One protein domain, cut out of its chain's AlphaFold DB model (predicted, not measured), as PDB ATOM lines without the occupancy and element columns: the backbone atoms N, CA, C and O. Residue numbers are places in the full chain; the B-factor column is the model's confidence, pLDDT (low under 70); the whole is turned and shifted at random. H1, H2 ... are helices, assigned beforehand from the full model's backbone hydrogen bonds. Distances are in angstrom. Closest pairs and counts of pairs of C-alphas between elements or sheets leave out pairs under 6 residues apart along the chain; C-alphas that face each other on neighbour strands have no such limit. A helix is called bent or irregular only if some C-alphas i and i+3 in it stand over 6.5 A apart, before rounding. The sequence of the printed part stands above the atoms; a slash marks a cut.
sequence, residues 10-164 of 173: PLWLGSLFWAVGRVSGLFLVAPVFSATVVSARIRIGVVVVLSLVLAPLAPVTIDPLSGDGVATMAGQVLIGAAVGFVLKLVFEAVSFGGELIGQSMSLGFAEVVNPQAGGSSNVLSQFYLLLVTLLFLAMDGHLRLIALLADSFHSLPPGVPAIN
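What this domain is: This is residues 10 to 164 of the 173 residues of the protein "Flagellar biosynthetic protein FliR" of Rhodanobacter denitrificans (UniProt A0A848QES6). What shape do the helices make? One long, kinked helix, H4, runs along most of an elongated domain, with H1 beside part of its first half, H3 slanting across H1 on the side away from H4, and H7 touching H3. Toward the other end H6 meets H4 near their ends as a V, small H5 sits beyond H4, and residues 112 to 118 stick out. What is it made of? The printed part has 155 residues with seven named helices, H1 to H7 in chain order, no named strand, and the class all helix. It is loose, with a radius of gyration of the C-alphas of 19.5 A and spans of 62 by 33 by 32 A.

Where its parts are: Where do the first helices run? H1, residues 10 to 29, begins with C-alpha 10 at (145.686, 203.708, 230.147) and is 29.1 A long. H2 is residues 31 to 34, and H3, residues 40 to 57, 26.1 A long, is irregular, with C-alphas 53 and 56 7.2 A apart. Which is longest? H4, residues 67 to 104, is 53.5 A long, with a kink of 32 degrees near residue 86. What follows? H5 is residues 108 to 113, H6 residues 123 to 138, 22.3 A long, and H7 residues 141 to 155, 20.3 A long, ending with C-alpha 155 at (134.364, 202.936, 209.412).

How they stand to each other: What does H1 touch? H1 touches residues 72 to 88 of H4 at a shallow tilt of 17 degrees, the same way, the closest C-alphas being those of Leu 26 and Gly 80, 4.3 A apart. It touches H3 at a steep tilt of 49 degrees, opposite ways, closest at the C-alphas of Leu 16 and Ala 55, 4.9 A apart. Where is H7? H1, H4 and H7 form a bundle, a group of three helices, though H7 is close but not clearly touching H4, the closest C-alphas being those of Gly 80 and Leu 149, 7.6 A apart. What of H6 and H5? H6 touches H4 at a steep tilt of 54 degrees, opposite ways, closest at the C-alphas of Gly 98 and Ser 125, 4.1 A apart; H5 touches no helix. Are the backbones complete? Every O i to N i+4 pair is within hydrogen-bond range in H4 and H6, against 15 of 16 in H1, 12 of 14 in H3, 1 of 2 in H5 and 9 of 11 in H7; H2 is too short for such a pair.

The domain as a whole: How far does it reach? The two C-alphas farthest apart, those of Thr 61 and Val 113, are 63.0 A apart. Is anything cut or weak? The printed part has no cut and no long link. Mean pLDDT of the printed part is 82.1, with residues 33 to 36, 59 to 61, 64, 106 to 121 and 160 to 164 under 70.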
ATOM      1  N   PRO A  10     146.576 202.648 230.622       77.25
ATOM      2  CA  PRO A  10     145.686 203.708 230.147       77.25
ATOM      3  C   PRO A  10     145.172 203.466 228.721       77.25
ATOM      4  O   PRO A  10     144.033 203.811 228.423       77.25
ATOM      5  N   LEU A  11     145.963 202.813 227.862       76.25
ATOM      6  CA  LEU A  11     145.557 202.479 226.495       76.25
ATOM      7  C   LEU A  11     144.423 201.446 226.484       76.25
ATOM      8  O   LEU A  11     143.406 201.628 225.815       76.25
ATOM      9  N   TRP A  12     144.587 200.376 227.265       79.25
ATOM     10  CA  TRP A  12     143.583 199.320 227.395       79.25
ATOM     11  C   TRP A  12     142.294 199.859 228.017       79.25
ATOM     12  O   TRP A  12     141.202 199.589 227.514       79.25
ATOM     13  N   LEU A  13     142.409 200.687 229.059       81.62
ATOM     14  CA  LEU A  13     141.259 201.347 229.675       81.62
ATOM     15  C   LEU A  13     140.542 202.270 228.686       81.62
ATOM     16  O   LEU A  13     139.322 202.185 228.570       81.62
ATOM     17  N   GLY A  14     141.276 203.089 227.929       82.62
ATOM     18  CA  GLY A  14     140.707 203.956 226.895       82.62
ATOM     19  C   GLY A  14     139.913 203.171 225.853       82.62
ATOM     20  O   GLY A  14     138.738 203.460 225.632       82.62
ATOM     21  N   SER A  15     140.505 202.112 225.288       85.00
ATOM     22  CA  SER A  15     139.819 201.249 224.313       85.00
ATOM     23  C   SER A  15     138.529 200.628 224.860       85.00
ATOM     24  O   SER A  15     137.518 200.554 224.154       85.00
ATOM     25  N   LEU A  16     138.523 200.261 226.147       87.81
ATOM     26  CA  LEU A  16     137.344 199.731 226.815       87.81
ATOM     27  C   LEU A  16     136.266 200.807 226.977       87.81
ATOM     28  O   LEU A  16     135.102 200.533 226.699       87.81
ATOM     29  N   PHE A  17     136.626 202.032 227.375       88.25
ATOM     30  CA  PHE A  17     135.670 203.136 227.501       88.25
ATOM     31  C   PHE A  17     134.968 203.438 226.175       88.25
ATOM     32  O   PHE A  17     133.740 203.556 226.153       88.25
ATOM     33  N   TRP A  18     135.705 203.478 225.060       89.38
ATOM     34  CA  TRP A  18     135.118 203.703 223.735       89.38
ATOM     35  C   TRP A  18     134.144 202.588 223.343       89.38
ATOM     36  O   TRP A  18     133.028 202.865 222.889       89.38
ATOM     37  N   ALA A  19     134.530 201.329 223.576       90.94
ATOM     38  CA  ALA A  19     133.683 200.175 223.301       90.94
ATOM     39  C   ALA A  19     132.427 200.146 224.188       90.94
ATOM     40  O   ALA A  19     131.333 199.847 223.707       90.94
ATOM     41  N   VAL A  20     132.553 200.503 225.468       92.44
ATOM     42  CA  VAL A  20     131.419 200.623 226.397       92.44
ATOM     43  C   VAL A  20     130.469 201.726 225.955       92.44
ATOM     44  O   VAL A  20     129.260 201.494 225.917       92.44
ATOM     45  N   GLY A  21     130.974 202.896 225.559       91.19
ATOM     46  CA  GLY A  21     130.141 203.995 225.069       91.19
ATOM     47  C   GLY A  21     129.267 203.576 223.890       91.19
ATOM     48  O   GLY A  21     128.051 203.751 223.917       91.19
ATOM     49  N   ARG A  22     129.863 202.918 222.892       91.44
ATOM     50  CA  ARG A  22     129.133 202.496 221.694       91.44
ATOM     51  C   ARG A  22     128.134 201.365 221.956       91.44
ATOM     52  O   ARG A  22     126.985 201.450 221.526       91.44
ATOM     53  N   VAL A  23     128.534 200.325 222.690       93.25
ATOM     54  CA  VAL A  23     127.643 199.193 223.010       93.25
ATOM     55  C   VAL A  23     126.496 199.642 223.921       93.25
ATOM     56  O   VAL A  23     125.349 199.253 223.705       93.25
ATOM     57  N   SER A  24     126.763 200.501 224.908       91.50
ATOM     58  CA  SER A  24     125.714 201.033 225.786       91.50
ATOM     59  C   SER A  24     124.712 201.904 225.026       91.50
ATOM     60  O   SER A  24     123.510 201.710 225.200       91.50
ATOM     61  N   GLY A  25     125.171 202.780 224.124       90.62
ATOM     62  CA  GLY A  25     124.293 203.576 223.260       90.62
ATOM     63  C   GLY A  25     123.322 202.712 222.449       90.62
ATOM     64  O   GLY A  25     122.123 202.980 222.421       90.62
ATOM     65  N   LEU A  26     123.817 201.616 221.867       90.69
ATOM     66  CA  LEU A  26     122.997 200.646 221.138       90.69
ATOM     67  C   LEU A  26     121.945 199.981 222.040       90.69
ATOM     68  O   LEU A  26     120.759 199.954 221.705       90.69
ATOM     69  N   PHE A  27     122.368 199.453 223.190       88.88
ATOM     70  CA  PHE A  27     121.502 198.713 224.115       88.88
ATOM     71  C   PHE A  27     120.449 199.591 224.806       88.88
ATOM     72  O   PHE A  27     119.423 199.073 225.246       88.88
ATOM     73  N   LEU A  28     120.686 200.902 224.904       86.56
ATOM     74  CA  LEU A  28     119.708 201.860 225.421       86.56
ATOM     75  C   LEU A  28     118.533 202.080 224.463       86.56
ATOM     76  O   LEU A  28     117.429 202.368 224.918       86.56
ATOM     77  N   VAL A  29     118.757 201.957 223.152       86.25
ATOM     78  CA  VAL A  29     117.749 202.304 222.137       86.25
ATOM     79  C   VAL A  29     117.111 201.071 221.499       86.25
ATOM     80  O   VAL A  29     115.925 201.102 221.171       86.25
ATOM     81  N   ALA A  30     117.861 199.979 221.337       83.31
ATOM     82  CA  ALA A  30     117.390 198.786 220.646       83.31
ATOM     83  C   ALA A  30     116.256 198.071 221.427       83.31
ATOM     84  O   ALA A  30     116.489 197.577 222.537       83.31
ATOM     85  N   PRO A  31     115.040 197.941 220.860       73.44
ATOM     86  CA  PRO A  31     113.849 197.477 221.584       73.44
ATOM     87  C   PRO A  31     113.951 196.028 222.082       73.44
ATOM     88  O   PRO A  31     113.532 195.739 223.201       73.44
ATOM     89  N   VAL A  32     114.576 195.133 221.306       72.88
ATOM     90  CA  VAL A  32     114.753 193.710 221.667       72.88
ATOM     91  C   VAL A  32     115.609 193.552 222.930       72.88
ATOM     92  O   VAL A  32     115.304 192.736 223.796       72.88
ATOM     93  N   PHE A  33     116.652 194.371 223.070       69.88
ATOM     94  CA  PHE A  33     117.548 194.345 224.230       69.88
ATOM     95  C   PHE A  33     117.053 195.227 225.385       69.88
ATOM     96  O   PHE A  33     117.448 195.023 226.537       69.88
ATOM     97  N   SER A  34     116.164 196.182 225.094       62.78
ATOM     98  CA  SER A  34     115.553 197.066 226.087       62.78
ATOM     99  C   SER A  34     114.272 196.504 226.721       62.78
ATOM    100  O   SER A  34     113.745 197.115 227.657       62.78
ATOM    101  N   ALA A  35     113.786 195.343 226.273       69.00
ATOM    102  CA  ALA A  35     112.573 194.720 226.787       69.00
ATOM    103  C   ALA A  35     112.641 194.452 228.307       69.00
ATOM    104  O   ALA A  35     113.680 194.065 228.850       69.00
ATOM    105  N   THR A  36     111.512 194.642 228.999       66.19
ATOM    106  CA  THR A  36     111.373 194.477 230.463       66.19
ATOM    107  C   THR A  36     111.580 193.041 230.939       66.19
ATOM    108  O   THR A  36     111.870 192.817 232.112       66.19
ATOM    109  N   VAL A  37     111.485 192.071 230.027       74.12
ATOM    110  CA  VAL A  37     111.774 190.651 230.276       74.12
ATOM    111  C   VAL A  37     113.236 190.389 230.651       74.12
ATOM    112  O   VAL A  37     113.511 189.416 231.351       74.12
ATOM    113  N   VAL A  38     114.182 191.248 230.250       78.81
ATOM    114  CA  VAL A  38     115.599 191.110 230.623       78.81
ATOM    115  C   VAL A  38     115.923 192.059 231.773       78.81
ATOM    116  O   VAL A  38     115.874 193.281 231.620       78.81
ATOM    117  N   SER A  39     116.307 191.500 232.927       84.75
ATOM    118  CA  SER A  39     116.700 192.310 234.085       84.75
ATOM    119  C   SER A  39     117.879 193.236 233.754       84.75
ATOM    120  O   SER A  39     118.812 192.859 233.039       84.75
ATOM    121  N   ALA A  40     117.879 194.440 234.334       83.81
ATOM    122  CA  ALA A  40     118.937 195.428 234.111       83.81
ATOM    123  C   ALA A  40     120.342 194.879 234.430       83.81
ATOM    124  O   ALA A  40     121.311 195.229 233.763       83.81
ATOM    125  N   ARG A  41     120.451 193.961 235.402       87.12
ATOM    126  CA  ARG A  41     121.718 193.313 235.780       87.12
ATOM    127  C   ARG A  41     122.282 192.448 234.654       87.12
ATOM    128  O   ARG A  41     123.464 192.553 234.346       87.12
ATOM    129  N   ILE A  42     121.436 191.634 234.017       86.69
ATOM    130  CA  ILE A  42     121.841 190.792 232.880       86.69
ATOM    131  C   ILE A  42     122.243 191.681 231.703       86.69
ATOM    132  O   ILE A  42     123.274 191.444 231.082       86.69
ATOM    133  N   ARG A  43     121.479 192.750 231.446       85.06
ATOM    134  CA  ARG A  43     121.776 193.713 230.379       85.06
ATOM    135  C   ARG A  43     123.159 194.340 230.543       85.06
ATOM    136  O   ARG A  43     123.938 194.334 229.598       85.06
ATOM    137  N   ILE A  44     123.475 194.833 231.741       88.19
ATOM    138  CA  ILE A  44     124.791 195.413 232.039       88.19
ATOM    139  C   ILE A  44     125.893 194.361 231.861       88.19
ATOM    140  O   ILE A  44     126.915 194.660 231.253       88.19
ATOM    141  N   GLY A  45     125.669 193.123 232.316       90.06
ATOM    142  CA  GLY A  45     126.614 192.023 232.108       90.06
ATOM    143  C   GLY A  45     126.921 191.772 230.629       90.06
ATOM    144  O   GLY A  45     128.087 191.696 230.252       90.06
ATOM    145  N   VAL A  46     125.892 191.718 229.777       88.81
ATOM    146  CA  VAL A  46     126.054 191.536 228.324       88.81
ATOM    147  C   VAL A  46     126.808 192.707 227.694       88.81
ATOM    148  O   VAL A  46     127.709 192.477 226.892       88.81
ATOM    149  N   VAL A  47     126.487 193.947 228.080       91.06
ATOM    150  CA  VAL A  47     127.196 195.142 227.595       91.06
ATOM    151  C   VAL A  47     128.682 195.056 227.934       91.06
ATOM    152  O   VAL A  47     129.509 195.211 227.046       91.06
ATOM    153  N   VAL A  48     129.028 194.742 229.185       91.44
ATOM    154  CA  VAL A  48     130.430 194.636 229.620       91.44
ATOM    155  C   VAL A  48     131.169 193.537 228.854       91.44
ATOM    156  O   VAL A  48     132.276 193.772 228.376       91.44
ATOM    157  N   VAL A  49     130.563 192.359 228.693       92.50
ATOM    158  CA  VAL A  49     131.178 191.242 227.957       92.50
ATOM    159  C   VAL A  49     131.400 191.602 226.486       92.50
ATOM    160  O   VAL A  49     132.498 191.403 225.973       92.50
ATOM    161  N   LEU A  50     130.400 192.177 225.813       90.31
ATOM    162  CA  LEU A  50     130.534 192.603 224.417       90.31
ATOM    163  C   LEU A  50     131.587 193.700 224.258       90.31
ATOM    164  O   LEU A  50     132.399 193.643 223.339       90.31
ATOM    165  N   SER A  51     131.620 194.675 225.165       90.88
ATOM    166  CA  SER A  51     132.623 195.736 225.133       90.88
ATOM    167  C   SER A  51     134.038 195.213 225.356       90.88
ATOM    168  O   SER A  51     134.950 195.709 224.709       90.88
ATOM    169  N   LEU A  52     134.239 194.192 226.197       89.81
ATOM    170  CA  LEU A  52     135.549 193.549 226.362       89.81
ATOM    171  C   LEU A  52     136.019 192.849 225.081       89.81
ATOM    172  O   LEU A  52     137.197 192.916 224.746       89.81
ATOM    173  N   VAL A  53     135.101 192.207 224.353       90.12
ATOM    174  CA  VAL A  53     135.409 191.546 223.073       90.12
ATOM    175  C   VAL A  53     135.715 192.566 221.973       90.12
ATOM    176  O   VAL A  53     136.583 192.323 221.138       90.12
ATOM    177  N   LEU A  54     135.028 193.711 221.976       87.00
ATOM    178  CA  LEU A  54     135.174 194.755 220.958       87.00
ATOM    179  C   LEU A  54     136.277 195.779 221.269       87.00
ATOM    180  O   LEU A  54     136.737 196.455 220.354       87.00
ATOM    181  N   ALA A  55     136.739 195.876 222.519       86.06
ATOM    182  CA  ALA A  55     137.814 196.776 222.940       86.06
ATOM    183  C   ALA A  55     139.059 196.767 222.023       86.06
ATOM    184  O   ALA A  55     139.493 197.852 221.630       86.06
ATOM    185  N   PRO A  56     139.628 195.616 221.599       81.56
ATOM    186  CA  PRO A  56     140.827 195.617 220.756       81.56
ATOM    187  C   PRO A  56     140.625 196.237 219.363       81.56
ATOM    188  O   PRO A  56     141.615 196.567 218.714       81.56
ATOM    189  N   LEU A  57     139.384 196.434 218.899       79.25
ATOM    190  CA  LEU A  57     139.091 197.083 217.612       79.25
ATOM    191  C   LEU A  57     139.215 198.617 217.674       79.25
ATOM    192  O   LEU A  57     139.130 199.279 216.645       79.25
ATOM    193  N   ALA A  58     139.426 199.195 218.861       71.50
ATOM    194  CA  ALA A  58     139.473 200.637 219.088       71.50
ATOM    195  C   ALA A  58     140.806 201.115 219.717       71.50
ATOM    196  O   ALA A  58     140.784 201.719 220.797       71.50
ATOM    197  N   PRO A  59     141.979 200.883 219.087       68.12
ATOM    198  CA  PRO A  59     143.264 201.303 219.639       68.12
ATOM    199  C   PRO A  59     143.485 202.807 219.414       68.12
ATOM    200  O   PRO A  59     144.156 203.218 218.471       68.12
ATOM    201  N   VAL A  60     142.899 203.644 220.272       69.38
ATOM    202  CA  VAL A  60     143.016 205.107 220.177       69.38
ATOM    203  C   VAL A  60     143.656 205.670 221.439       69.38
ATOM    204  O   VAL A  60     143.142 205.508 222.545       69.38
ATOM    205  N   THR A  61     144.777 206.365 221.250       67.94
ATOM    206  CA  THR A  61     145.578 207.023 222.292       67.94
ATOM    207  C   THR A  61     145.026 208.414 222.617       67.94
ATOM    208  O   THR A  61     145.717 209.416 222.447       67.94
ATOM    209  N   ILE A  62     143.765 208.494 223.039       70.62
ATOM    210  CA  ILE A  62     143.191 209.728 223.592       70.62
ATOM    211  C   ILE A  62     143.015 209.519 225.087       70.62
ATOM    212  O   ILE A  62     142.467 208.497 225.500       70.62
ATOM    213  N   ASP A  63     143.473 210.485 225.885       73.88
ATOM    214  CA  ASP A  63     143.220 210.482 227.323       73.88
ATOM    215  C   ASP A  63     141.704 210.615 227.569       73.88
ATOM    216  O   ASP A  63     141.126 211.656 227.220       73.88
ATOM    217  N   PRO A  64     141.038 209.601 228.153       68.81
ATOM    218  CA  PRO A  64     139.594 209.626 228.373       68.81
ATOM    219  C   PRO A  64     139.130 210.776 229.275       68.81
ATOM    220  O   PRO A  64     137.974 211.182 229.179       68.81
ATOM    221  N   LEU A  65     140.006 211.295 230.145       72.62
ATOM    222  CA  LEU A  65     139.686 212.377 231.086       72.62
ATOM    223  C   LEU A  65     139.920 213.779 230.500       72.62
ATOM    224  O   LEU A  65     139.570 214.775 231.137       72.62
ATOM    225  N   SER A  66     140.486 213.876 229.297       80.44
ATOM    226  CA  SER A  66     140.631 215.150 228.587       80.44
ATOM    227  C   SER A  66     139.285 215.654 228.043       80.44
ATOM    228  O   SER A  66     138.348 214.877 227.840       80.44
ATOM    229  N   GLY A  67     139.179 216.958 227.758       77.38
ATOM    230  CA  GLY A  67     137.982 217.533 227.124       77.38
ATOM    231  C   GLY A  67     137.631 216.859 225.789       77.38
ATOM    232  O   GLY A  67     136.462 216.573 225.525       77.38
ATOM    233  N   ASP A  68     138.652 216.501 225.008       79.38
ATOM    234  CA  ASP A  68     138.507 215.756 223.753       79.38
ATOM    235  C   ASP A  68     138.068 214.303 223.993       79.38
ATOM    236  O   ASP A  68     137.300 213.738 223.209       79.38
ATOM    237  N   GLY A  69     138.490 213.700 225.109       82.19
ATOM    238  CA  GLY A  69     138.048 212.378 225.547       82.19
ATOM    239  C   GLY A  69     136.551 212.334 225.860       82.19
ATOM    240  O   GLY A  69     135.844 211.441 225.387       82.19
ATOM    241  N   VAL A  70     136.032 213.342 226.567       84.19
ATOM    242  CA  VAL A  70     134.591 213.462 226.860       84.19
ATOM    243  C   VAL A  70     133.777 213.648 225.577       84.19
ATOM    244  O   VAL A  70     132.766 212.966 225.385       84.19
ATOM    245  N   ALA A  71     134.225 214.519 224.668       83.88
ATOM    246  CA  ALA A  71     133.574 214.719 223.374       83.88
ATOM    247  C   ALA A  71     133.571 213.431 222.531       83.88
ATOM    248  O   ALA A  71     132.551 213.062 221.941       83.88
ATOM    249  N   THR A  72     134.686 212.697 222.536       85.81
ATOM    250  CA  THR A  72     134.804 211.402 221.860       85.81
ATOM    251  C   THR A  72     133.838 210.380 222.453       85.81
ATOM    252  O   THR A  72     133.144 209.699 221.697       85.81
ATOM    253  N   MET A  73     133.724 210.304 223.784       87.69
ATOM    254  CA  MET A  73     132.799 209.397 224.468       87.69
ATOM    255  C   MET A  73     131.342 209.682 224.096       87.69
ATOM    256  O   MET A  73     130.595 208.760 223.763       87.69
ATOM    257  N   ALA A  74     130.946 210.956 224.095       88.19
ATOM    258  CA  ALA A  74     129.615 211.365 223.658       88.19
ATOM    259  C   ALA A  74     129.348 210.931 222.207       88.19
ATOM    260  O   ALA A  74     128.289 210.376 221.912       88.19
ATOM    261  N   GLY A  75     130.336 211.089 221.320       88.31
ATOM    262  CA  GLY A  75     130.275 210.586 219.947       88.31
ATOM    263  C   GLY A  75     130.076 209.068 219.866       88.31
ATOM    264  O   GLY A  75     129.231 208.605 219.104       88.31
ATOM    265  N   GLN A  76     130.783 208.284 220.685       90.12
ATOM    266  CA  GLN A  76     130.622 206.823 220.716       90.12
ATOM    267  C   GLN A  76     129.207 206.406 221.119       90.12
ATOM    268  O   GLN A  76     128.607 205.551 220.464       90.12
ATOM    269  N   VAL A  77     128.659 207.040 222.158       91.44
ATOM    270  CA  VAL A  77     127.283 206.795 222.608       91.44
ATOM    271  C   VAL A  77     126.284 207.156 221.512       91.44
ATOM    272  O   VAL A  77     125.375 206.373 221.248       91.44
ATOM    273  N   LEU A  78     126.469 208.292 220.832       90.81
ATOM    274  CA  LEU A  78     125.594 208.725 219.740       90.81
ATOM    275  C   LEU A  78     125.624 207.770 218.544       90.81
ATOM    276  O   LEU A  78     124.566 207.453 218.011       90.81
ATOM    277  N   ILE A  79     126.799 207.272 218.146       90.12
ATOM    278  CA  ILE A  79     126.919 206.290 217.056       90.12
ATOM    279  C   ILE A  79     126.170 205.004 217.423       90.12
ATOM    280  O   ILE A  79     125.358 204.511 216.642       90.12
ATOM    281  N   GLY A  80     126.392 204.486 218.635       90.81
ATOM    282  CA  GLY A  80     125.674 203.311 219.130       90.81
ATOM    283  C   GLY A  80     124.161 203.527 219.161       90.81
ATOM    284  O   GLY A  80     123.395 202.698 218.669       90.81
ATOM    285  N   ALA A  81     123.733 204.675 219.686       91.50
ATOM    286  CA  ALA A  81     122.332 205.063 219.753       91.50
ATOM    287  C   ALA A  81     121.705 205.208 218.363       91.50
ATOM    288  O   ALA A  81     120.570 204.780 218.187       91.50
ATOM    289  N   ALA A  82     122.424 205.738 217.371       91.25
ATOM    290  CA  ALA A  82     121.945 205.860 215.997       91.25
ATOM    291  C   ALA A  82     121.678 204.487 215.363       91.25
ATOM    292  O   ALA A  82     120.611 204.273 214.788       91.25
ATOM    293  N   VAL A  83     122.592 203.524 215.537       90.62
ATOM    294  CA  VAL A  83     122.385 202.139 215.073       90.62
ATOM    295  C   VAL A  83     121.163 201.515 215.758       90.62
ATOM    296  O   VAL A  83     120.297 200.939 215.096       90.62
ATOM    297  N   GLY A  84     121.047 201.675 217.079       91.38
ATOM    298  CA  GLY A  84     119.885 201.196 217.831       91.38
ATOM    299  C   GLY A  84     118.582 201.891 217.432       91.38
ATOM    300  O   GLY A  84     117.527 201.261 217.422       91.38
ATOM    301  N   PHE A  85     118.653 203.167 217.058       91.44
ATOM    302  CA  PHE A  85     117.514 203.978 216.645       91.44
ATOM    303  C   PHE A  85     116.934 203.512 215.315       91.44
ATOM    304  O   PHE A  85     115.719 203.390 215.203       91.44
ATOM    305  N   VAL A  86     117.778 203.162 214.341       91.56
ATOM    306  CA  VAL A  86     117.314 202.574 213.075       91.56
ATOM    307  C   VAL A  86     116.521 201.293 213.336       91.56
ATOM    308  O   VAL A  86     115.417 201.139 212.816       91.56
ATOM    309  N   LEU A  87     117.026 200.405 214.200       91.19
ATOM    310  CA  LEU A  87     116.282 199.200 214.577       91.19
ATOM    311  C   LEU A  87     114.978 199.545 215.308       91.19
ATOM    312  O   LEU A  87     113.943 198.938 215.043       91.19
ATOM    313  N   LYS A  88     115.007 200.534 216.208       91.62
ATOM    314  CA  LYS A  88     113.818 200.999 216.927       91.62
ATOM    315  C   LYS A  88     112.725 201.474 215.971       91.62
ATOM    316  O   LYS A  88     111.577 201.100 216.169       91.62
ATOM    317  N   LEU A  89     113.070 202.222 214.922       92.94
ATOM    318  CA  LEU A  89     112.104 202.683 213.920       92.94
ATOM    319  C   LEU A  89     111.389 201.524 213.216       92.94
ATOM    320  O   LEU A  89     110.187 201.608 212.991       92.94
ATOM    321  N   VAL A  90     112.097 200.430 212.910       92.12
ATOM    322  CA  VAL A  90     111.491 199.243 212.281       92.12
ATOM    323  C   VAL A  90     110.431 198.620 213.191       92.12
ATOM    324  O   VAL A  90     109.323 198.331 212.745       92.12
ATOM    325  N   PHE A  91     110.746 198.440 214.473       92.00
ATOM    326  CA  PHE A  91     109.808 197.862 215.442       92.00
ATOM    327  C   PHE A  91     108.643 198.807 215.746       92.00
ATOM    328  O   PHE A  91     107.505 198.357 215.869       92.00
ATOM    329  N   GLU A  92     108.908 200.110 215.818       92.25
ATOM    330  CA  GLU A  92     107.877 201.118 216.048       92.25
ATOM    331  C   GLU A  92     106.902 201.197 214.870       92.25
ATOM    332  O   GLU A  92     105.695 201.229 215.076       92.25
ATOM    333  N   ALA A  93     107.400 201.133 213.630       93.81
ATOM    334  CA  ALA A  93     106.555 201.104 212.438       93.81
ATOM    335  C   ALA A  93     105.596 199.903 212.439       93.81
ATOM    336  O   ALA A  93     104.430 200.030 212.065       93.81
ATOM    337  N   VAL A  94     106.067 198.742 212.903       92.50
ATOM    338  CA  VAL A  94     105.249 197.529 213.044       92.50
ATOM    339  C   VAL A  94     104.216 197.687 214.161       92.50
ATOM    340  O   VAL A  94     103.048 197.361 213.953       92.50
ATOM    341  N   SER A  95     104.626 198.203 215.323       90.62
ATOM    342  CA  SER A  95     103.725 198.473 216.452       90.62
ATOM    343  C   SER A  95     102.599 199.425 216.045       90.62
ATOM    344  O   SER A  95     101.421 199.120 216.242       90.62
ATOM    345  N   PHE A  96     102.967 200.531 215.395       90.44
ATOM    346  CA  PHE A  96     102.041 201.536 214.894       90.44
ATOM    347  C   PHE A  96     101.099 200.960 213.830       90.44
ATOM    348  O   PHE A  96      99.889 201.170 213.888       90.44
ATOM    349  N   GLY A  97     101.614 200.150 212.900       89.62
ATOM    350  CA  GLY A  97     100.785 199.425 211.934       89.62
ATOM    351  C   GLY A  97      99.772 198.490 212.607       89.62
ATOM    352  O   GLY A  97      98.600 198.474 212.231       89.62
ATOM    353  N   GLY A  98     100.191 197.758 213.643       88.12
ATOM    354  CA  GLY A  98      99.303 196.907 214.440       88.12
ATOM    355  C   GLY A  98      98.204 197.690 215.159       88.12
ATOM    356  O   GLY A  98      97.080 197.209 215.276       88.12
ATOM    357  N   GLU A  99      98.499 198.914 215.597       85.88
ATOM    358  CA  GLU A  99      97.524 199.848 216.165       85.88
ATOM    359  C   GLU A  99      96.489 200.331 215.165       85.88
ATOM    360  O   GLU A  99      95.295 200.217 215.440       85.88
ATOM    361  N   LEU A 100      96.913 200.758 213.978       87.38
ATOM    362  CA  LEU A 100      95.986 201.177 212.928       87.38
ATOM    363  C   LEU A 100      95.026 200.048 212.528       87.38
ATOM    364  O   LEU A 100      93.820 200.268 212.387       87.38
ATOM    365  N   ILE A 101      95.540 198.820 212.396       86.31
ATOM    366  CA  ILE A 101      94.702 197.658 212.082       86.31
ATOM    367  C   ILE A 101      93.747 197.366 213.248       86.31
ATOM    368  O   ILE A 101      92.552 197.186 213.021       86.31
ATOM    369  N   GLY A 102      94.227 197.383 214.495       81.69
ATOM    370  CA  GLY A 102      93.393 197.143 215.677       81.69
ATOM    371  C   GLY A 102      92.238 198.141 215.802       81.69
ATOM    372  O   GLY A 102      91.099 197.740 216.055       81.69
ATOM    373  N   GLN A 103      92.501 199.423 215.534       79.75
ATOM    374  CA  GLN A 103      91.476 200.469 215.497       79.75
ATOM    375  C   GLN A 103      90.426 200.187 214.408       79.75
ATOM    376  O   GLN A 103      89.226 200.264 214.680       79.75
ATOM    377  N   SER A 104      90.849 199.778 213.204       79.44
ATOM    378  CA  SER A 104      89.927 199.437 212.106       79.44
ATOM    379  C   SER A 104      89.032 198.223 212.392       79.44
ATOM    380  O   SER A 104      87.911 198.153 211.893       79.44
ATOM    381  N   MET A 105      89.477 197.291 213.241       75.81
ATOM    382  CA  MET A 105      88.715 196.096 213.628       75.81
ATOM    383  C   MET A 105      87.659 196.376 214.716       75.81
ATOM    384  O   MET A 105      87.099 195.436 215.274       75.81
ATOM    385  N   SER A 106      87.368 197.648 215.029       67.00
ATOM    386  CA  SER A 106      86.403 198.073 216.062       67.00
ATOM    387  C   SER A 106      86.802 197.697 217.503       67.00
ATOM    388  O   SER A 106      86.053 197.931 218.450       67.00
ATOM    389  N   LEU A 107      88.022 197.186 217.715       63.09
ATOM    390  CA  LEU A 107      88.556 196.899 219.055       63.09
ATOM    391  C   LEU A 107      88.731 198.180 219.888       63.09
ATOM    392  O   LEU A 107      88.643 198.129 221.112       63.09
ATOM    393  N   GLY A 108      88.875 199.339 219.232       58.94
ATOM    394  CA  GLY A 108      88.892 200.651 219.888       58.94
ATOM    395  C   GLY A 108      87.573 201.040 220.575       58.94
ATOM    396  O   GLY A 108      87.582 201.879 221.470       58.94
ATOM    397  N   PHE A 109      86.432 200.416 220.239       57.16
ATOM    398  CA  PHE A 109      85.164 200.679 220.939       57.16
ATOM    399  C   PHE A 109      85.108 200.045 222.333       57.16
ATOM    400  O   PHE A 109      84.434 200.579 223.213       57.16
ATOM    401  N   ALA A 110      85.831 198.943 222.568       58.50
ATOM    402  CA  ALA A 110      85.909 198.328 223.895       58.50
ATOM    403  C   ALA A 110      86.578 199.266 224.921       58.50
ATOM    404  O   ALA A 110      86.215 199.262 226.097       58.50
ATOM    405  N   GLU A 111      87.495 200.119 224.457       61.44
ATOM    406  CA  GLU A 111      88.215 201.106 225.267       61.44
ATOM    407  C   GLU A 111      87.340 202.316 225.645       61.44
ATOM    408  O   GLU A 111      87.416 202.810 226.768       61.44
ATOM    409  N   VAL A 112      86.430 202.729 224.754       60.41
ATOM    410  CA  VAL A 112      85.440 203.793 225.021       60.41
ATOM    411  C   VAL A 112      84.402 203.355 226.062       60.41
ATOM    412  O   VAL A 112      83.908 204.176 226.833       60.41
ATOM    413  N   VAL A 113      84.068 202.062 226.101       62.09
ATOM    414  CA  VAL A 113      83.012 201.523 226.970       62.09
ATOM    415  C   VAL A 113      83.499 201.268 228.402       62.09
ATOM    416  O   VAL A 113      82.711 201.430 229.334       62.09
ATOM    417  N   ASN A 114      84.769 200.901 228.619       60.59
ATOM    418  CA  ASN A 114      85.306 200.730 229.975       60.59
ATOM    419  C   ASN A 114      86.800 201.106 230.108       60.59
ATOM    420  O   ASN A 114      87.663 200.224 230.109       60.59
ATOM    421  N   PRO A 115      87.117 202.396 230.324       58.09
ATOM    422  CA  PRO A 115      88.493 202.853 230.535       58.09
ATOM    423  C   PRO A 115      89.103 202.399 231.877       58.09
ATOM    424  O   PRO A 115      90.324 202.413 232.023       58.09
ATOM    425  N   GLN A 116      88.295 201.975 232.864       56.47
ATOM    426  CA  GLN A 116      88.788 201.543 234.184       56.47
ATOM    427  C   GLN A 116      89.278 200.088 234.225       56.47
ATOM    428  O   GLN A 116      89.967 199.709 235.170       56.47
ATOM    429  N   ALA A 117      88.983 199.280 233.201       57.06
ATOM    430  CA  ALA A 117      89.450 197.894 233.120       57.06
ATOM    431  C   ALA A 117      90.949 197.756 232.776       57.06
ATOM    432  O   ALA A 117      91.445 196.636 232.711       57.06
ATOM    433  N   GLY A 118      91.670 198.870 232.580       49.66
ATOM    434  CA  GLY A 118      93.043 198.855 232.080       49.66
ATOM    435  C   GLY A 118      93.026 198.410 230.626       49.66
ATOM    436  O   GLY A 118      93.180 197.223 230.349       49.66
ATOM    437  N   GLY A 119      92.745 199.369 229.733       50.50
ATOM    438  CA  GLY A 119      92.530 199.169 228.299       50.50
ATOM    439  C   GLY A 119      93.410 198.064 227.735       50.50
ATOM    440  O   GLY A 119      94.614 198.026 227.998       50.50
ATOM    441  N   SER A 120      92.779 197.133 227.018       51.09
ATOM    442  CA  SER A 120      93.443 196.010 226.370       51.09
ATOM    443  C   SER A 120      94.670 196.529 225.640       51.09
ATOM    444  O   SER A 120      94.542 197.169 224.597       51.09
ATOM    445  N   SER A 121      95.851 196.276 226.202       55.72
ATOM    446  CA  SER A 121      97.113 196.562 225.543       55.72
ATOM    447  C   SER A 121      96.999 196.006 224.135       55.72
ATOM    448  O   SER A 121      96.749 194.808 224.014       55.72
ATOM    449  N   ASN A 122      97.066 196.871 223.123       70.31
ATOM    450  CA  ASN A 122      96.758 196.564 221.732       70.31
ATOM    451  C   ASN A 122      97.271 195.164 221.339       70.31
ATOM    452  O   ASN A 122      98.450 194.978 221.031       70.31
ATOM    453  N   VAL A 123      96.375 194.171 221.423       81.38
ATOM    454  CA  VAL A 123      96.739 192.743 221.365       81.38
ATOM    455  C   VAL A 123      97.358 192.437 220.011       81.38
ATOM    456  O   VAL A 123      98.277 191.629 219.900       81.38
ATOM    457  N   LEU A 124      96.892 193.148 218.985       84.94
ATOM    458  CA  LEU A 124      97.378 193.017 217.631       84.94
ATOM    459  C   LEU A 124      98.781 193.615 217.452       84.94
ATOM    460  O   LEU A 124      99.624 192.966 216.840       84.94
ATOM    461  N   SER A 125      99.077 194.788 218.030       87.81
ATOM    462  CA  SER A 125     100.457 195.313 218.062       87.81
ATOM    463  C   SER A 125     101.396 194.360 218.799       87.81
ATOM    464  O   SER A 125     102.455 194.025 218.273       87.81
ATOM    465  N   GLN A 126     100.993 193.829 219.959       87.31
ATOM    466  CA  GLN A 126     101.813 192.848 220.676       87.31
ATOM    467  C   GLN A 126     102.042 191.573 219.861       87.31
ATOM    468  O   GLN A 126     103.163 191.069 219.816       87.31
ATOM    469  N   PHE A 127     101.013 191.076 219.174       89.00
ATOM    470  CA  PHE A 127     101.135 189.932 218.277       89.00
ATOM    471  C   PHE A 127     102.120 190.204 217.130       89.00
ATOM    472  O   PHE A 127     103.015 189.392 216.884       89.00
ATOM    473  N   TYR A 128     102.021 191.359 216.464       90.94
ATOM    474  CA  TYR A 128     102.951 191.733 215.396       90.94
ATOM    475  C   TYR A 128     104.378 191.968 215.903       90.94
ATOM    476  O   TYR A 128     105.332 191.566 215.237       90.94
ATOM    477  N   LEU A 129     104.549 192.550 217.092       91.06
ATOM    478  CA  LEU A 129     105.858 192.703 217.726       91.06
ATOM    479  C   LEU A 129     106.488 191.347 218.056       91.06
ATOM    480  O   LEU A 129     107.683 191.164 217.819       91.06
ATOM    481  N   LEU A 130     105.707 190.382 218.551       91.31
ATOM    482  CA  LEU A 130     106.177 189.009 218.755       91.31
ATOM    483  C   LEU A 130     106.597 188.369 217.430       91.31
ATOM    484  O   LEU A 130     107.696 187.823 217.344       91.31
ATOM    485  N   LEU A 131     105.774 188.487 216.385       93.50
ATOM    486  CA  LEU A 131     106.078 187.954 215.057       93.50
ATOM    487  C   LEU A 131     107.381 188.540 214.494       93.50
ATOM    488  O   LEU A 131     108.258 187.796 214.061       93.50
ATOM    489  N   VAL A 132     107.541 189.863 214.537       93.31
ATOM    490  CA  VAL A 132     108.747 190.541 214.041       93.31
ATOM    491  C   VAL A 132     109.968 190.220 214.890       93.31
ATOM    492  O   VAL A 132     111.051 190.037 214.340       93.31
ATOM    493  N   THR A 133     109.811 190.066 216.205       91.62
ATOM    494  CA  THR A 133     110.900 189.601 217.074       91.62
ATOM    495  C   THR A 133     111.349 188.195 216.677       91.62
ATOM    496  O   THR A 133     112.542 187.958 216.516       91.62
ATOM    497  N   LEU A 134     110.414 187.269 216.448       92.88
ATOM    498  CA  LEU A 134     110.736 185.911 216.007       92.88
ATOM    499  C   LEU A 134     111.412 185.899 214.634       92.88
ATOM    500  O   LEU A 134     112.407 185.204 214.464       92.88
ATOM    501  N   LEU A 135     110.932 186.703 213.679       94.25
ATOM    502  CA  LEU A 135     111.574 186.858 212.371       94.25
ATOM    503  C   LEU A 135     112.989 187.436 212.499       94.25
ATOM    504  O   LEU A 135     113.918 186.944 211.863       94.25
ATOM    505  N   PHE A 136     113.174 188.444 213.352       93.00
ATOM    506  CA  PHE A 136     114.484 189.025 213.636       93.00
ATOM    507  C   PHE A 136     115.453 187.985 214.213       93.00
ATOM    508  O   PHE A 136     116.611 187.942 213.802       93.00
ATOM    509  N   LEU A 137     114.995 187.120 215.124       92.06
ATOM    510  CA  LEU A 137     115.811 186.027 215.658       92.06
ATOM    511  C   LEU A 137     116.090 184.951 214.600       92.06
ATOM    512  O   LEU A 137     117.232 184.524 214.480       92.06
ATOM    513  N   ALA A 138     115.085 184.554 213.817       95.25
ATOM    514  CA  ALA A 138     115.199 183.513 212.794       95.25
ATOM    515  C   ALA A 138     116.148 183.884 211.642       95.25
ATOM    516  O   ALA A 138     116.706 183.001 211.000       95.25
ATOM    517  N   MET A 139     116.334 185.179 211.379       95.31
ATOM    518  CA  MET A 139     117.275 185.695 210.375       95.31
ATOM    519  C   MET A 139     118.654 186.055 210.953       95.31
ATOM    520  O   MET A 139     119.433 186.750 210.291       95.31
ATOM    521  N   ASP A 140     118.940 185.658 212.196       94.88
ATOM    522  CA  ASP A 140     120.165 186.017 212.919       94.88
ATOM    523  C   ASP A 140     120.392 187.535 213.012       94.88
ATOM    524  O   ASP A 140     121.522 188.028 213.041       94.88
ATOM    525  N   GLY A 141     119.311 188.316 213.076       91.69
ATOM    526  CA  GLY A 141     119.372 189.778 213.103       91.69
ATOM    527  C   GLY A 141     120.190 190.315 214.279       91.69
ATOM    528  O   GLY A 141     120.898 191.310 214.140       91.69
ATOM    529  N   HIS A 142     120.168 189.617 215.416       90.88
ATOM    530  CA  HIS A 142     120.981 189.945 216.586       90.88
ATOM    531  C   HIS A 142     122.489 189.781 216.320       90.88
ATOM    532  O   HIS A 142     123.264 190.638 216.736       90.88
ATOM    533  N   LEU A 143     122.907 188.745 215.578       92.06
ATOM    534  CA  LEU A 143     124.307 188.554 215.177       92.06
ATOM    535  C   LEU A 143     124.730 189.594 214.138       92.06
ATOM    536  O   LEU A 143     125.795 190.190 214.268       92.06
ATOM    537  N   ARG A 144     123.871 189.872 213.149       92.50
ATOM    538  CA  ARG A 144     124.126 190.910 212.135       92.50
ATOM    539  C   ARG A 144     124.272 192.298 212.751       92.50
ATOM    540  O   ARG A 144     125.103 193.078 212.304       92.50
ATOM    541  N   LEU A 145     123.498 192.599 213.790       91.00
ATOM    542  CA  LEU A 145     123.580 193.867 214.509       91.00
ATOM    543  C   LEU A 145     124.891 194.004 215.295       91.00
ATOM    544  O   LEU A 145     125.472 195.086 215.318       91.00
ATOM    545  N   ILE A 146     125.393 192.916 215.889       90.81
ATOM    546  CA  ILE A 146     126.716 192.904 216.533       90.81
ATOM    547  C   ILE A 146     127.829 193.038 215.484       90.81
ATOM    548  O   ILE A 146     128.768 193.799 215.704       90.81
ATOM    549  N   ALA A 147     127.712 192.363 214.337       91.00
ATOM    550  CA  ALA A 147     128.660 192.496 213.230       91.00
ATOM    551  C   ALA A 147     128.710 193.937 212.698       91.00
ATOM    552  O   ALA A 147     129.785 194.518 212.614       91.00
ATOM    553  N   LEU A 148     127.549 194.564 212.478       90.88
ATOM    554  CA  LEU A 148     127.449 195.975 212.095       90.88
ATOM    555  C   LEU A 148     128.113 196.897 213.131       90.88
ATOM    556  O   LEU A 148     128.775 197.872 212.775       90.88
ATOM    557  N   LEU A 149     127.959 196.589 214.421       89.25
ATOM    558  CA  LEU A 149     128.624 197.332 215.487       89.25
ATOM    559  C   LEU A 149     130.150 197.161 215.428       89.25
ATOM    560  O   LEU A 149     130.867 198.140 215.608       89.25
ATOM    561  N   ALA A 150     130.655 195.959 215.149       90.25
ATOM    562  CA  ALA A 150     132.085 195.703 214.977       90.25
ATOM    563  C   ALA A 150     132.656 196.426 213.741       90.25
ATOM    564  O   ALA A 150     133.684 197.100 213.833       90.25
ATOM    565  N   ASP A 151     131.949 196.377 212.612       89.12
ATOM    566  CA  ASP A 151     132.320 197.080 211.379       89.12
ATOM    567  C   ASP A 151     132.333 198.598 211.582       89.12
ATOM    568  O   ASP A 151     133.209 199.296 211.065       89.12
ATOM    569  N   SER A 152     131.433 199.123 212.420       86.62
ATOM    570  CA  SER A 152     131.401 200.552 212.734       86.62
ATOM    571  C   SER A 152     132.698 201.056 213.376       86.62
ATOM    572  O   SER A 152     133.004 202.244 213.271       86.62
ATOM    573  N   PHE A 153     133.468 200.210 214.077       86.19
ATOM    574  CA  PHE A 153     134.759 200.621 214.655       86.19
ATOM    575  C   PHE A 153     135.826 200.841 213.582       86.19
ATOM    576  O   PHE A 153     136.727 201.651 213.791       86.19
ATOM    577  N   HIS A 154     135.683 200.190 212.427       84.75
ATOM    578  CA  HIS A 154     136.560 200.377 211.277       84.75
ATOM    579  C   HIS A 154     136.153 201.597 210.444       84.75
ATOM    580  O   HIS A 154     137.017 202.361 210.023       84.75
ATOM    581  N   SER A 155     134.849 201.806 210.218       83.12
ATOM    582  CA  SER A 155     134.364 202.936 209.412       83.12
ATOM    583  C   SER A 155     134.372 204.270 210.162       83.12
ATOM    584  O   SER A 155     134.649 205.312 209.571       83.12
ATOM    585  N   LEU A 156     134.091 204.248 211.467       82.88
ATOM    586  CA  LEU A 156     134.034 205.420 212.344       82.88
ATOM    587  C   LEU A 156     134.946 205.193 213.559       82.88
ATOM    588  O   LEU A 156     134.450 204.893 214.653       82.88
ATOM    589  N   PRO A 157     136.276 205.303 213.402       81.88
ATOM    590  CA  PRO A 157     137.203 205.105 214.508       81.88
ATOM    591  C   PRO A 157     137.024 206.186 215.593       81.88
ATOM    592  O   PRO A 157     136.696 207.338 215.283       81.88
ATOM    593  N   PRO A 158     137.230 205.858 216.883       80.38
ATOM    594  CA  PRO A 158     137.198 206.847 217.958       80.38
ATOM    595  C   PRO A 158     138.254 207.943 217.761       80.38
ATOM    596  O   PRO A 158     139.323 207.701 217.210       80.38
ATOM    597  N   GLY A 159     137.962 209.162 218.211       72.12
ATOM    598  CA  GLY A 159     138.879 210.301 218.101       72.12
ATOM    599  C   GLY A 159     138.802 211.079 216.789       72.12
ATOM    600  O   GLY A 159     139.254 212.220 216.733       72.12
ATOM    601  N   VAL A 160     138.171 210.520 215.755       67.44
ATOM    602  CA  VAL A 160     137.769 211.294 214.578       67.44
ATOM    603  C   VAL A 160     136.390 211.893 214.868       67.44
ATOM    604  O   VAL A 160     135.474 211.145 215.222       67.44
ATOM    605  N   PRO A 161     136.195 213.219 214.754       61.06
ATOM    606  CA  PRO A 161     134.878 213.810 214.933       61.06
ATOM    607  C   PRO A 161     133.913 213.209 213.907       61.06
ATOM    608  O   PRO A 161     134.055 213.422 212.704       61.06
ATOM    609  N   ALA A 162     132.925 212.458 214.403       56.69
ATOM    610  CA  ALA A 162     131.906 211.786 213.592       56.69
ATOM    611  C   ALA A 162     131.058 212.773 212.765       56.69
ATOM    612  O   ALA A 162     130.451 212.394 211.769       56.69
ATOM    613  N   ILE A 163     131.040 214.047 213.172       56.16
ATOM    614  CA  ILE A 163     130.402 215.155 212.466       56.16
ATOM    615  C   ILE A 163     131.508 216.013 211.845       56.16
ATOM    616  O   ILE A 163     131.903 217.043 212.387       56.16
ATOM    617  N   ASN A 164     132.047 215.571 210.711       56.25
ATOM    618  CA  ASN A 164     132.829 216.425 209.821       56.25
ATOM    619  C   ASN A 164     132.225 216.364 208.406       56.25
ATOM    620  O   ASN A 164     131.526 215.412 208.056       56.25
TER     621      ASN A 164